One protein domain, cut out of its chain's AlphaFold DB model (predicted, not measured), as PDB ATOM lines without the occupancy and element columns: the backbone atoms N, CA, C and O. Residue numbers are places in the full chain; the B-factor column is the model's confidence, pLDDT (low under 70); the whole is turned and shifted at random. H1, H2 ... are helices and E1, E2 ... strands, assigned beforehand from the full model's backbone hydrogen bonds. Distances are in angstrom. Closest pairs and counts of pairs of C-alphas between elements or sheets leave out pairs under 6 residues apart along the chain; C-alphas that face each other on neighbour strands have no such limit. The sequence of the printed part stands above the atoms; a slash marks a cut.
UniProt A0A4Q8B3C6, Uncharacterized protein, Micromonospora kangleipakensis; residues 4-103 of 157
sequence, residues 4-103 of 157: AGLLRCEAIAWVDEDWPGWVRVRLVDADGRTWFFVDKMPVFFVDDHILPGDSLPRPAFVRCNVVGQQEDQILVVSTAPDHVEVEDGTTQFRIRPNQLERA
ATOM      1  N   ALA A   4     -27.521  21.653  35.591       83.06
ATOM      2  CA  ALA A   4     -28.206  20.383  35.811       83.06
ATOM      3  C   ALA A   4     -29.693  20.613  36.132       83.06
ATOM      4  O   ALA A   4     -30.051  21.587  36.803       83.06
ATOM      5  N   GLY A   5     -30.551  19.707  35.674       88.56
ATOM      6  CA  GLY A   5     -31.984  19.726  35.945       88.56
ATOM      7  C   GLY A   5     -32.630  18.358  35.751       88.56
ATOM      8  O   GLY A   5     -31.991  17.407  35.296       88.56
ATOM      9  N   LEU A   6     -33.906  18.272  36.113       90.31
ATOM     10  CA  LEU A   6     -34.734  17.091  35.903       90.31
ATOM     11  C   LEU A   6     -35.662  17.344  34.720       90.31
ATOM     12  O   LEU A   6     -36.452  18.289  34.716       90.31
ATOM     13  N   LEU A   7     -35.541  16.506  33.700       92.00
ATOM     14  CA  LEU A   7     -36.405  16.514  32.536       92.00
ATOM     15  C   LEU A   7     -37.686  15.747  32.854       92.00
ATOM     16  O   LEU A   7     -37.622  14.569  33.205       92.00
ATOM     17  N   ARG A   8     -38.836  16.413  32.716       93.25
ATOM     18  CA  ARG A   8     -40.161  15.807  32.874       93.25
ATOM     19  C   ARG A   8     -40.467  14.881  31.703       93.25
ATOM     20  O   ARG A   8     -40.512  15.315  30.551       93.25
ATOM     21  N   CYS A   9     -40.752  13.634  32.036       93.25
ATOM     22  CA  CYS A   9     -41.144  12.572  31.127       93.25
ATOM     23  C   CYS A   9     -42.356  11.818  31.699       93.25
ATOM     24  O   CYS A   9     -42.891  12.159  32.756       93.25
ATOM     25  N   GLU A  10     -42.780  10.767  31.007       94.25
ATOM     26  CA  GLU A  10     -43.903   9.935  31.422       94.25
ATOM     27  C   GLU A  10     -43.577   8.454  31.225       94.25
ATOM     28  O   GLU A  10     -43.284   8.023  30.114       94.25
ATOM     29  N   ALA A  11     -43.617   7.659  32.286       93.00
ATOM     30  CA  ALA A  11     -43.580   6.208  32.180       93.00
ATOM     31  C   ALA A  11     -44.893   5.707  31.582       93.00
ATOM     32  O   ALA A  11     -45.960   6.071  32.069       93.00
ATOM     33  N   ILE A  12     -44.817   4.884  30.538       95.12
ATOM     34  CA  ILE A  12     -45.987   4.470  29.748       95.12
ATOM     35  C   ILE A  12     -46.172   2.952  29.652       95.12
ATOM     36  O   ILE A  12     -47.276   2.509  29.355       95.12
ATOM     37  N   ALA A  13     -45.123   2.156  29.881       93.25
ATOM     38  CA  ALA A  13     -45.220   0.697  29.893       93.25
ATOM     39  C   ALA A  13     -44.125   0.062  30.758       93.25
ATOM     40  O   ALA A  13     -42.994   0.548  30.772       93.25
ATOM     41  N   TRP A  14     -44.440  -1.061  31.403       91.38
ATOM     42  CA  TRP A  14     -43.437  -1.979  31.940       91.38
ATOM     43  C   TRP A  14     -42.817  -2.776  30.790       91.38
ATOM     44  O   TRP A  14     -43.517  -3.224  29.883       91.38
ATOM     45  N   VAL A  15     -41.493  -2.893  30.800       90.81
ATOM     46  CA  VAL A  15     -40.728  -3.720  29.853       90.81
ATOM     47  C   VAL A  15     -40.351  -5.038  30.513       90.81
ATOM     48  O   VAL A  15     -40.421  -6.086  29.879       90.81
ATOM     49  N   ASP A  16     -39.976  -4.962  31.784       88.62
ATOM     50  CA  ASP A  16     -39.681  -6.097  32.641       88.62
ATOM     51  C   ASP A  16     -40.131  -5.742  34.060       88.62
ATOM     52  O   ASP A  16     -39.950  -4.611  34.515       88.62
ATOM     53  N   GLU A  17     -40.738  -6.691  34.749       85.88
ATOM     54  CA  GLU A  17     -41.189  -6.531  36.130       85.88
ATOM     55  C   GLU A  17     -40.220  -7.200  37.117       85.88
ATOM     56  O   GLU A  17     -40.294  -6.946  38.324       85.88
ATOM     57  N   ASP A  18     -39.257  -7.981  36.614       85.38
ATOM     58  CA  ASP A  18     -38.223  -8.612  37.420       85.38
ATOM     59  C   ASP A  18     -37.294  -7.566  38.020       85.38
ATOM     60  O   ASP A  18     -36.783  -6.673  37.341       85.38
ATOM     61  N   TRP A  19     -37.039  -7.704  39.322       77.62
ATOM     62  CA  TRP A  19     -36.267  -6.740  40.094       77.62
ATOM     63  C   TRP A  19     -34.919  -6.410  39.420       77.62
ATOM     64  O   TRP A  19     -34.133  -7.323  39.142       77.62
ATOM     65  N   PRO A  20     -34.594  -5.120  39.190       75.56
ATOM     66  CA  PRO A  20     -35.221  -3.899  39.729       75.56
ATOM     67  C   PRO A  20     -36.390  -3.309  38.907       75.56
ATOM     68  O   PRO A  20     -36.788  -2.177  39.164       75.56
ATOM     69  N   GLY A  21     -36.920  -4.039  37.931       86.50
ATOM     70  CA  GLY A  21     -37.929  -3.589  36.977       86.50
ATOM     71  C   GLY A  21     -37.328  -2.707  35.880       86.50
ATOM     72  O   GLY A  21     -36.388  -1.943  36.113       86.50
ATOM     73  N   TRP A  22     -37.876  -2.799  34.673       90.12
ATOM     74  CA  TRP A  22     -37.556  -1.961  33.522       90.12
ATOM     75  C   TRP A  22     -38.818  -1.303  32.994       90.12
ATOM     76  O   TRP A  22     -39.875  -1.925  32.891       90.12
ATOM     77  N   VAL A  23     -38.699  -0.039  32.613       91.44
ATOM     78  CA  VAL A  23     -39.837   0.781  32.209       91.44
ATOM     79  C   VAL A  23     -39.516   1.528  30.922       91.44
ATOM     80  O   VAL A  23     -38.390   1.976  30.697       91.44
ATOM     81  N   ARG A  24     -40.529   1.665  30.069       93.81
ATOM     82  CA  ARG A  24     -40.504   2.524  28.890       93.81
ATOM     83  C   ARG A  24     -41.034   3.895  29.273       93.81
ATOM     84  O   ARG A  24     -42.185   4.032  29.696       93.81
ATOM     85  N   VAL A  25     -40.204   4.909  29.080       93.88
ATOM     86  CA  VAL A  25     -40.503   6.306  29.381       93.88
ATOM     87  C   VAL A  25     -40.569   7.102  28.090       93.88
ATOM     88  O   VAL A  25     -39.738   6.953  27.202       93.88
ATOM     89  N   ARG A  26     -41.575   7.960  27.990       95.25
ATOM     90  CA  ARG A  26     -41.847   8.831  26.860       95.25
ATOM     91  C   ARG A  26     -41.466  10.272  27.187       95.25
ATOM     92  O   ARG A  26     -41.862  10.800  28.226       95.25
ATOM     93  N   LEU A  27     -40.792  10.925  26.248       94.94
ATOM     94  CA  LEU A  27     -40.608  12.374  26.193       94.94
ATOM     95  C   LEU A  27     -41.225  12.903  24.900       94.94
ATOM     96  O   LEU A  27     -40.987  12.349  23.832       94.94
ATOM     97  N   VAL A  28     -41.980  13.993  24.988       95.38
ATOM     98  CA  VAL A  28     -42.406  14.764  23.813       95.38
ATOM     99  C   VAL A  28     -41.580  16.037  23.778       95.38
ATOM    100  O   VAL A  28     -41.563  16.779  24.756       95.38
ATOM    101  N   ASP A  29     -40.855  16.271  22.695       93.75
ATOM    102  CA  ASP A  29     -39.931  17.396  22.582       93.75
ATOM    103  C   ASP A  29     -40.637  18.705  22.162       93.75
ATOM    104  O   ASP A  29     -41.861  18.770  21.991       93.75
ATOM    105  N   ALA A  30     -39.870  19.787  22.028       93.88
ATOM    106  CA  ALA A  30     -40.397  21.089  21.629       93.88
ATOM    107  C   ALA A  30     -41.035  21.069  20.224       93.88
ATOM    108  O   ALA A  30     -42.009  21.788  19.991       93.88
ATOM    109  N   ASP A  31     -40.538  20.215  19.330       91.12
ATOM    110  CA  ASP A  31     -41.026  20.042  17.960       91.12
ATOM    111  C   ASP A  31     -42.225  19.078  17.873       91.12
ATOM    112  O   ASP A  31     -42.768  18.853  16.792       91.12
ATOM    113  N   GLY A  32     -42.652  18.497  19.000       92.25
ATOM    114  CA  GLY A  32     -43.721  17.502  19.060       92.25
ATOM    115  C   GLY A  32     -43.269  16.084  18.698       92.25
ATOM    116  O   GLY A  32     -44.110  15.194  18.559       92.25
ATOM    117  N   ARG A  33     -41.961  15.837  18.556       93.69
ATOM    118  CA  ARG A  33     -41.434  14.488  18.331       93.69
ATOM    119  C   ARG A  33     -41.457  13.707  19.631       93.69
ATOM    120  O   ARG A  33     -41.179  14.235  20.707       93.69
ATOM    121  N   THR A  34     -41.791  12.430  19.514       94.31
ATOM    122  CA  THR A  34     -41.846  11.518  20.651       94.31
ATOM    123  C   THR A  34     -40.579  10.678  20.710       94.31
ATOM    124  O   THR A  34     -40.201  10.043  19.731       94.31
ATOM    125  N   TRP A  35     -39.968  10.654  21.884       94.31
ATOM    126  CA  TRP A  35     -38.756   9.924  22.213       94.31
ATOM    127  C   TRP A  35     -39.068   8.875  23.276       94.31
ATOM    128  O   TRP A  35     -39.857   9.136  24.188       94.31
ATOM    129  N   PHE A  36     -38.448   7.702  23.163       93.88
ATOM    130  CA  PHE A  36     -38.625   6.607  24.113       93.88
ATOM    131  C   PHE A  36     -37.295   6.217  24.742       93.88
ATOM    132  O   PHE A  36     -36.359   5.848  24.037       93.88
ATOM    133  N   PHE A  37     -37.255   6.254  26.066       92.25
ATOM    134  CA  PHE A  37     -36.175   5.732  26.888       92.25
ATOM    135  C   PHE A  37     -36.603   4.391  27.472       92.25
ATOM    136  O   PHE A  37     -37.766   4.222  27.847       92.25
ATOM    137  N   VAL A  38     -35.675   3.444  27.562       91.31
ATOM    138  CA  VAL A  38     -35.895   2.154  28.221       91.31
ATOM    139  C   VAL A  38     -34.723   1.910  29.153       91.31
ATOM    140  O   VAL A  38     -33.598   1.734  28.697       91.31
ATOM    141  N   ASP A  39     -34.990   1.922  30.452       89.19
ATOM    142  CA  ASP A  39     -33.981   1.668  31.477       89.19
ATOM    143  C   ASP A  39     -34.651   1.115  32.742       89.19
ATOM    144  O   ASP A  39     -35.878   0.967  32.828       89.19
ATOM    145  N   LYS A  40     -33.829   0.805  33.736       87.12
ATOM    146  CA  LYS A  40     -34.250   0.335  35.044       87.12
ATOM    147  C   LYS A  40     -35.106   1.389  35.729       87.12
ATOM    148  O   LYS A  40     -34.757   2.566  35.763       87.12
ATOM    149  N   MET A  41     -36.183   0.941  36.365       88.00
ATOM    150  CA  MET A  41     -37.115   1.799  37.100       88.00
ATOM    151  C   MET A  41     -36.408   2.799  38.045       88.00
ATOM    152  O   MET A  41     -36.706   3.990  37.940       88.00
ATOM    153  N   PRO A  42     -35.397   2.423  38.861       84.56
ATOM    154  CA  PRO A  42     -34.704   3.361  39.759       84.56
ATOM    155  C   PRO A  42     -33.961   4.523  39.082       84.56
ATOM    156  O   PRO A  42     -33.544   5.454  39.764       84.56
ATOM    157  N   VAL A  43     -33.762   4.482  37.763       85.31
ATOM    158  CA  VAL A  43     -33.191   5.609  37.010       85.31
ATOM    159  C   VAL A  43     -34.198   6.757  36.895       85.31
ATOM    160  O   VAL A  43     -33.802   7.919  36.937       85.31
ATOM    161  N   PHE A  44     -35.492   6.439  36.795       86.56
ATOM    162  CA  PHE A  44     -36.549   7.403  36.479       86.56
ATOM    163  C   PHE A  44     -37.356   7.896  37.687       86.56
ATOM    164  O   PHE A  44     -38.000   8.945  37.604       86.56
ATOM    165  N   PHE A  45     -37.332   7.153  38.797       84.25
ATOM    166  CA  PHE A  45     -38.072   7.477  40.018       84.25
ATOM    167  C   PHE A  45     -37.122   7.442  41.216       84.25
ATOM    168  O   PHE A  45     -36.635   6.384  41.613       84.25
ATOM    169  N   VAL A  46     -36.824   8.625  41.751       68.31
ATOM    170  CA  VAL A  46     -35.804   8.829  42.795       68.31
ATOM    171  C   VAL A  46     -36.430   8.771  44.189       68.31
ATOM    172  O   VAL A  46     -35.877   8.129  45.076       68.31
ATOM    173  N   ASP A  47     -37.604   9.389  44.346       64.12
ATOM    174  CA  ASP A  47     -38.309   9.518  45.629       64.12
ATOM    175  C   ASP A  47     -39.648   8.756  45.659       64.12
ATOM    176  O   ASP A  47     -40.185   8.485  46.733       64.12
ATOM    177  N   ASP A  48     -40.177   8.381  44.490       61.34
ATOM    178  CA  ASP A  48     -41.431   7.642  44.374       61.34
ATOM    179  C   ASP A  48     -41.156   6.141  44.276       61.34
ATOM    180  O   ASP A  48     -40.552   5.645  43.321       61.34
ATOM    181  N   HIS A  49     -41.646   5.402  45.269       65.06
ATOM    182  CA  HIS A  49     -41.720   3.948  45.228       65.06
ATOM    183  C   HIS A  49     -42.802   3.530  44.224       65.06
ATOM    184  O   HIS A  49     -43.943   3.281  44.605       65.06
ATOM    185  N   ILE A  50     -42.458   3.487  42.938       74.56
ATOM    186  CA  ILE A  50     -43.249   2.738  41.963       74.56
ATOM    187  C   ILE A  50     -42.880   1.256  42.095       74.56
ATOM    188  O   ILE A  50     -41.700   0.900  42.150       74.56
ATOM    189  N   LEU A  51     -43.887   0.396  42.201       76.38
ATOM    190  CA  LEU A  51     -43.706  -1.052  42.239       76.38
ATOM    191  C   LEU A  51     -44.028  -1.651  40.865       76.38
ATOM    192  O   LEU A  51     -44.887  -1.117  40.159       76.38
ATOM    193  N   PRO A  52     -43.370  -2.758  40.471       73.12
ATOM    194  CA  PRO A  52     -43.759  -3.498  39.276       73.12
ATOM    195  C   PRO A  52     -45.260  -3.822  39.285       73.12
ATOM    196  O   PRO A  52     -45.803  -4.225  40.316       73.12
ATOM    197  N   GLY A  53     -45.927  -3.603  38.152       73.38
ATOM    198  CA  GLY A  53     -47.376  -3.777  38.017       73.38
ATOM    199  C   GLY A  53     -48.223  -2.561  38.421       73.38
ATOM    200  O   GLY A  53     -49.440  -2.582  38.223       73.38
ATOM    201  N   ASP A  54     -47.619  -1.475  38.925       84.38
ATOM    202  CA  ASP A  54     -48.338  -0.217  39.146       84.38
ATOM    203  C   ASP A  54     -48.929   0.329  37.835       84.38
ATOM    204  O   ASP A  54     -48.382   0.145  36.741       84.38
ATOM    205  N   SER A  55     -50.049   1.048  37.952       87.88
ATOM    206  CA  SER A  55     -50.755   1.630  36.806       87.88
ATOM    207  C   SER A  55     -49.935   2.709  36.102       87.88
ATOM    208  O   SER A  55     -49.313   3.551  36.747       87.88
ATOM    209  N   LEU A  56     -50.008   2.716  34.770       87.56
ATOM    210  CA  LEU A  56     -49.368   3.676  33.873       87.56
ATOM    211  C   LEU A  56     -50.447   4.341  32.987       87.56
ATOM    212  O   LEU A  56     -51.470   3.710  32.715       87.56
ATOM    213  N   PRO A  57     -50.252   5.592  32.529       91.81
ATOM    214  CA  PRO A  57     -49.012   6.358  32.598       91.81
ATOM    215  C   PRO A  57     -48.769   7.102  33.922       91.81
ATOM    216  O   PRO A  57     -49.712   7.469  34.623       91.81
ATOM    217  N   ARG A  58     -47.492   7.350  34.262       90.94
ATOM    218  CA  ARG A  58     -47.085   8.115  35.460       90.94
ATOM    219  C   ARG A  58     -45.951   9.106  35.179       90.94
ATOM    220  O   ARG A  58     -45.105   8.816  34.334       90.94
ATOM    221  N   PRO A  59     -45.883  10.239  35.905       90.81
ATOM    222  CA  PRO A  59     -44.755  11.165  35.813       90.81
ATOM    223  C   PRO A  59     -43.420  10.474  36.109       90.81
ATOM    224  O   PRO A  59     -43.323   9.711  37.065       90.81
ATOM    225  N   ALA A  60     -42.407  10.761  35.298       90.88
ATOM    226  CA  ALA A  60     -41.049  10.240  35.425       90.88
ATOM    227  C   ALA A  60     -40.031  11.364  35.198       90.88
ATOM    228  O   ALA A  60     -40.337  12.353  34.525       90.88
ATOM    229  N   PHE A  61     -38.811  11.210  35.717       91.19
ATOM    230  CA  PHE A  61     -37.775  12.236  35.603       91.19
ATOM    231  C   PHE A  61     -36.462  11.666  35.077       91.19
ATOM    232  O   PHE A  61     -36.011  10.617  35.520       91.19
ATOM    233  N   VAL A  62     -35.822  12.383  34.152       90.06
ATOM    234  CA  VAL A  62     -34.483  12.040  33.642       90.06
ATOM    235  C   VAL A  62     -33.507  13.149  34.006       90.06
ATOM    236  O   VAL A  62     -33.789  14.325  33.759       90.06
ATOM    237  N   ARG A  63     -32.341  12.817  34.571       89.06
ATOM    238  CA  ARG A  63     -31.327  13.846  34.827       89.06
ATOM    239  C   ARG A  63     -30.743  14.329  33.517       89.06
ATOM    240  O   ARG A  63     -30.352  13.551  32.649       89.06
ATOM    241  N   CYS A  64     -30.651  15.642  33.389       90.31
ATOM    242  CA  CYS A  64     -30.100  16.249  32.200       90.31
ATOM    243  C   CYS A  64     -29.267  17.484  32.526       90.31
ATOM    244  O   CYS A  64     -29.394  18.107  33.580       90.31
ATOM    245  N   ASN A  65     -28.408  17.839  31.580       91.06
ATOM    246  CA  ASN A  65     -27.687  19.098  31.572       91.06
ATOM    247  C   ASN A  65     -28.217  19.972  30.446       91.06
ATOM    248  O   ASN A  65     -28.264  19.523  29.302       91.06
ATOM    249  N   VAL A  66     -28.516  21.235  30.732       90.81
ATOM    250  CA  VAL A  66     -28.721  22.240  29.687       90.81
ATOM    251  C   VAL A  66     -27.371  22.511  29.028       90.81
ATOM    252  O   VAL A  66     -26.433  22.992  29.673       90.81
ATOM    253  N   VAL A  67     -27.261  22.154  27.752       92.06
ATOM    254  CA  VAL A  67     -26.048  22.328  26.940       92.06
ATOM    255  C   VAL A  67     -26.142  23.535  26.010       92.06
ATOM    256  O   VAL A  67     -25.110  24.008  25.542       92.06
ATOM    257  N   GLY A  68     -27.344  24.071  25.794       90.00
ATOM    258  CA  GLY A  68     -27.550  25.280  25.010       90.00
ATOM    259  C   GLY A  68     -28.980  25.799  25.080       90.00
ATOM    260  O   GLY A  68     -29.871  25.158  25.637       90.00
ATOM    261  N   GLN A  69     -29.181  26.966  24.484       90.88
ATOM    262  CA  GLN A  69     -30.479  27.597  24.294       90.88
ATOM    263  C   GLN A  69     -30.546  28.106  22.853       90.88
ATOM    264  O   GLN A  69     -29.567  28.649  22.345       90.88
ATOM    265  N   GLN A  70     -31.677  27.878  22.200       88.69
ATOM    266  CA  GLN A  70     -31.980  28.357  20.858       88.69
ATOM    267  C   GLN A  70     -32.940  29.554  20.921       88.69
ATOM    268  O   GLN A  70     -33.394  29.962  21.997       88.69
ATOM    269  N   GLU A  71     -33.245  30.104  19.749       80.44
ATOM    270  CA  GLU A  71     -34.327  31.068  19.557       80.44
ATOM    271  C   GLU A  71     -35.665  30.472  20.056       80.44
ATOM    272  O   GLU A  71     -35.797  29.259  20.244       80.44
ATOM    273  N   ASP A  72     -36.631  31.330  20.384       84.69
ATOM    274  CA  ASP A  72     -37.944  30.939  20.931       84.69
ATOM    275  C   ASP A  72     -37.932  30.231  22.298       84.69
ATOM    276  O   ASP A  72     -38.867  29.516  22.659       84.69
ATOM    277  N   GLN A  73     -36.894  30.465  23.108       86.69
ATOM    278  CA  GLN A  73     -36.765  29.909  24.466       86.69
ATOM    279  C   GLN A  73     -36.670  28.372  24.503       86.69
ATOM    280  O   GLN A  73     -36.905  27.763  25.548       86.69
ATOM    281  N   ILE A  74     -36.291  27.732  23.396       92.56
ATOM    282  CA  ILE A  74     -36.045  26.287  23.350       92.56
ATOM    283  C   ILE A  74     -34.700  25.981  24.014       92.56
ATOM    284  O   ILE A  74     -33.673  26.572  23.680       92.56
ATOM    285  N   LEU A  75     -34.684  25.027  24.941       92.31
ATOM    286  CA  LEU A  75     -33.469  24.543  25.593       92.31
ATOM    287  C   LEU A  75     -32.990  23.263  24.915       92.31
ATOM    288  O   LEU A  75     -33.786  22.380  24.608       92.31
ATOM    289  N   VAL A  76     -31.680  23.137  24.725       92.94
ATOM    290  CA  VAL A  76     -31.054  21.877  24.318       92.94
ATOM    291  C   VAL A  76     -30.506  21.218  25.572       92.94
ATOM    292  O   VAL A  76     -29.639  21.781  26.249       92.94
ATOM    293  N   VAL A  77     -31.021  20.035  25.894       92.44
ATOM    294  CA  VAL A  77     -30.600  19.253  27.058       92.44
ATOM    295  C   VAL A  77     -29.906  17.972  26.642       92.44
ATOM    296  O   VAL A  77     -30.215  17.413  25.597       92.44
ATOM    297  N   SER A  78     -28.980  17.506  27.476       91.38
ATOM    298  CA  SER A  78     -28.303  16.225  27.308       91.38
ATOM    299  C   SER A  78     -28.530  15.312  28.506       91.38
ATOM    300  O   SER A  78     -28.316  15.734  29.643       91.38
ATOM    301  N   THR A  79     -28.895  14.059  28.245       90.44
ATOM    302  CA  THR A  79     -29.104  12.985  29.238       90.44
ATOM    303  C   THR A  79     -27.810  12.254  29.625       90.44
ATOM    304  O   THR A  79     -27.834  11.241  30.323       90.44
ATOM    305  N   ALA A  80     -26.653  12.805  29.241       84.62
ATOM    306  CA  ALA A  80     -25.332  12.268  29.555       84.62
ATOM    307  C   ALA A  80     -25.045  11.966  31.045       84.62
ATOM    308  O   ALA A  80     -24.261  11.049  31.270       84.62
ATOM    309  N   PRO A  81     -25.611  12.668  32.059       81.94
ATOM    310  CA  PRO A  81     -25.356  12.331  33.465       81.94
ATOM    311  C   PRO A  81     -25.666  10.880  33.837       81.94
ATOM    312  O   PRO A  81     -25.003  10.326  34.713       81.94
ATOM    313  N   ASP A  82     -26.659  10.287  33.173       79.62
ATOM    314  CA  ASP A  82     -27.196   8.970  33.535       79.62
ATOM    315  C   ASP A  82     -26.935   7.939  32.448       79.62
ATOM    316  O   ASP A  82     -27.289   6.778  32.614       79.62
ATOM    317  N   HIS A  83     -26.309   8.366  31.346       80.75
ATOM    318  CA  HIS A  83     -26.117   7.559  30.144       80.75
ATOM    319  C   HIS A  83     -27.428   6.952  29.620       80.75
ATOM    320  O   HIS A  83     -27.432   5.882  29.022       80.75
ATOM    321  N   VAL A  84     -28.539   7.662  29.843       80.75
ATOM    322  CA  VAL A  84     -29.855   7.285  29.332       80.75
ATOM    323  C   VAL A  84     -29.943   7.745  27.888       80.75
ATOM    324  O   VAL A  84     -29.854   8.942  27.599       80.75
ATOM    325  N   GLU A  85     -30.134   6.800  26.979       82.00
ATOM    326  CA  GLU A  85     -30.228   7.048  25.543       82.00
ATOM    327  C   GLU A  85     -31.554   6.493  25.016       82.00
ATOM    328  O   GLU A  85     -32.147   5.580  25.597       82.00
ATOM    329  N   VAL A  86     -32.052   7.068  23.923       84.56
ATOM    330  CA  VAL A  86     -33.152   6.444  23.167       84.56
ATOM    331  C   VAL A  86     -32.608   5.311  22.296       84.56
ATOM    332  O   VAL A  86     -31.400   5.202  22.105       84.56
ATOM    333  N   GLU A  87     -33.491   4.502  21.709       76.19
ATOM    334  CA  GLU A  87     -33.118   3.334  20.884       76.19
ATOM    335  C   GLU A  87     -32.124   3.647  19.744       76.19
ATOM    336  O   GLU A  87     -31.338   2.783  19.367       76.19
ATOM    337  N   ASP A  88     -32.119   4.881  19.228       77.50
ATOM    338  CA  ASP A  88     -31.209   5.357  18.170       77.50
ATOM    339  C   ASP A  88     -29.916   6.014  18.710       77.50
ATOM    340  O   ASP A  88     -29.228   6.753  18.010       77.50
ATOM    341  N   GLY A  89     -29.603   5.850  20.000       81.94
ATOM    342  CA  GLY A  89     -28.409   6.432  20.637       81.94
ATOM    343  C   GLY A  89     -28.447   7.959  20.794       81.94
ATOM    344  O   GLY A  89     -27.451   8.588  21.155       81.94
ATOM    345  N   THR A  90     -29.590   8.598  20.527       86.94
ATOM    346  CA  THR A  90     -29.738  10.044  20.731       86.94
ATOM    347  C   THR A  90     -29.757  10.363  22.229       86.94
ATOM    348  O   THR A  90     -30.519   9.783  23.002       86.94
ATOM    349  N   THR A  91     -28.927  11.325  22.634       89.88
ATOM    350  CA  THR A  91     -28.791  11.784  24.030       89.88
ATOM    351  C   THR A  91     -29.037  13.278  24.195       89.88
ATOM    352  O   THR A  91     -28.833  13.818  25.283       89.88
ATOM    353  N   GLN A  92     -29.430  13.968  23.121       91.94
ATOM    354  CA  GLN A  92     -29.707  15.399  23.121       91.94
ATOM    355  C   GLN A  92     -31.116  15.680  22.621       91.94
ATOM    356  O   GLN A  92     -31.520  15.178  21.575       91.94
ATOM    357  N   PHE A  93     -31.843  16.519  23.354       93.06
ATOM    358  CA  PHE A  93     -33.255  16.788  23.103       93.06
ATOM    359  C   PHE A  93     -33.541  18.285  23.176       93.06
ATOM    360  O   PHE A  93     -32.941  19.009  23.974       93.06
ATOM    361  N   ARG A  94     -34.477  18.743  22.341       94.44
ATOM    362  CA  ARG A  94     -34.970  20.125  22.327       94.44
ATOM    363  C   ARG A  94     -36.217  20.202  23.191       94.44
ATOM    364  O   ARG A  94     -37.199  19.540  22.895       94.44
ATOM    365  N   ILE A  95     -36.209  20.992  24.253       94.56
ATOM    366  CA  ILE A  95     -37.320  21.042  25.210       94.56
ATOM    367  C   ILE A  95     -37.779  22.475  25.441       94.56
ATOM    368  O   ILE A  95     -37.023  23.432  25.259       94.56
ATOM    369  N   ARG A  96     -39.019  22.622  25.897       93.31
ATOM    370  CA  ARG A  96     -39.518  23.890  26.428       93.31
ATOM    371  C   ARG A  96     -39.099  24.055  27.896       93.31
ATOM    372  O   ARG A  96     -38.979  23.057  28.608       93.31
ATOM    373  N   PRO A  97     -38.946  25.292  28.402       91.00
ATOM    374  CA  PRO A  97     -38.534  25.533  29.787       91.00
ATOM    375  C   PRO A  97     -39.477  24.924  30.834       91.00
ATOM    376  O   PRO A  97     -39.029  24.536  31.905       91.00
ATOM    377  N   ASN A  98     -40.772  24.785  30.524       91.62
ATOM    378  CA  ASN A  98     -41.764  24.167  31.415       91.62
ATOM    379  C   ASN A  98     -41.593  22.643  31.587       91.62
ATOM    380  O   ASN A  98     -42.203  22.060  32.482       91.62
ATOM    381  N   GLN A  99     -40.787  22.000  30.738       92.19
ATOM    382  CA  GLN A  99     -40.452  20.577  30.831       92.19
ATOM    383  C   GLN A  99     -39.222  20.331  31.708       92.19
ATOM    384  O   GLN A  99     -38.907  19.181  32.001       92.19
ATOM    385  N   LEU A 100     -38.522  21.391  32.117       91.50
ATOM    386  CA  LEU A 100     -37.323  21.307  32.932       91.50
ATOM    387  C   LEU A 100     -37.626  21.769  34.354       91.50
ATOM    388  O   LEU A 100     -37.928  22.937  34.597       91.50
ATOM    389  N   GLU A 101     -37.461  20.872  35.314       88.56
ATOM    390  CA  GLU A 101     -37.393  21.259  36.713       88.56
ATOM    391  C   GLU A 101     -35.956  21.605  37.069       88.56
ATOM    392  O   GLU A 101     -35.031  20.790  36.964       88.56
ATOM    393  N   ARG A 102     -35.754  22.847  37.504       74.44
ATOM    394  CA  ARG A 102     -34.461  23.257  38.031       74.44
ATOM    395  C   ARG A 102     -34.256  22.523  39.348       74.44
ATOM    396  O   ARG A 102     -35.021  22.737  40.285       74.44
ATOM    397  N   ALA A 103     -33.221  21.691  39.417       63.47
ATOM    398  CA  ALA A 103     -32.856  21.005  40.645       63.47
ATOM    399  C   ALA A 103     -32.490  22.061  41.706       63.47
ATOM    400  O   ALA A 103     -31.392  22.610  41.709       63.47
TER     401      ALA A 103
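This is residues 4 to 103 of the 157 residues of an uncharacterized protein of Micromonospora kangleipakensis (UniProt A0A4Q8B3C6). The main picture is one strongly twisted, open sheet made of two three-strand units, E1 E2 E3 and E4 E5 E6, joined side by side where the first part of the long strand E1 runs beside E4. The E1 to E2 turn and the E4 to E5 turn lie at opposite ends of the long axis, the edge strands E3 and E6 stay apart, short E7 pairs near the start of E1, and the small helix H1 is on the sheet. The printed part has 100 residues, with the order E1 E2 E3 H1 E4 E5 E6 E7; the class is mostly strand. The sheet is branched, and its neighbour pairs are antiparallel. The whole is compact, with a radius of gyration of the C-alphas of 13.2 A, and elongated, spanning 43 by 27 by 21 A.

E1, residues 4 to 16, bends by 86 degrees at residue 13. E2, residues 22 to 28, forms a hairpin with E1, with N 10 and O 26 2.9 A apart. E3, residues 34 to 40, forms a hairpin with E2, with N 25 and O 37 2.8 A apart; E1, E2 and E3 are a meander, each strand the antiparallel neighbour of the one before. H1, residues 41 to 44, is on the sheet at a height of 6.0 A, only just over E3 with 3 of its C-alphas; it is too short for any O i to N i+4 pair, and its one O i to N i+3 pair is within hydrogen-bond range. E4, residues 58 to 69, is the antiparallel neighbour of E1, with N 7 and O 62 2.8 A apart, and bends by 77 degrees at residue 66. E5, residues 75 to 78, pairs with E4 through N 67 and O 76, 2.8 A, and E6, residues 92 to 95, with E5 through N 77 and O 93, 2.9 A: a second meander. E7, residues 100 to 102, is antiparallel to E1, with N 6 and O 101 2.9 A apart; E2 and E7 lie on one side of E1, E4 on the other side.

E1 starts at C-alpha 4 (-28.206, 20.383, 35.811) and is 29.0 A long. E2 measures 19.9 A, E3 19.7 A, H1 5.7 A, E4 27.9 A, E5 9.9 A and E6 9.7 A. E7 measures 6.2 A and ends at C-alpha 102 (-34.461, 23.257, 38.031).

The C-alphas of Asp 18 and Glu 71, the two farthest apart, are 43.7 A apart. The links H1 to E4 and E5 to E6, 13 residues each, are long. The printed part has no cut. Residues 46 to 49 and residue 103 have pLDDT under 70.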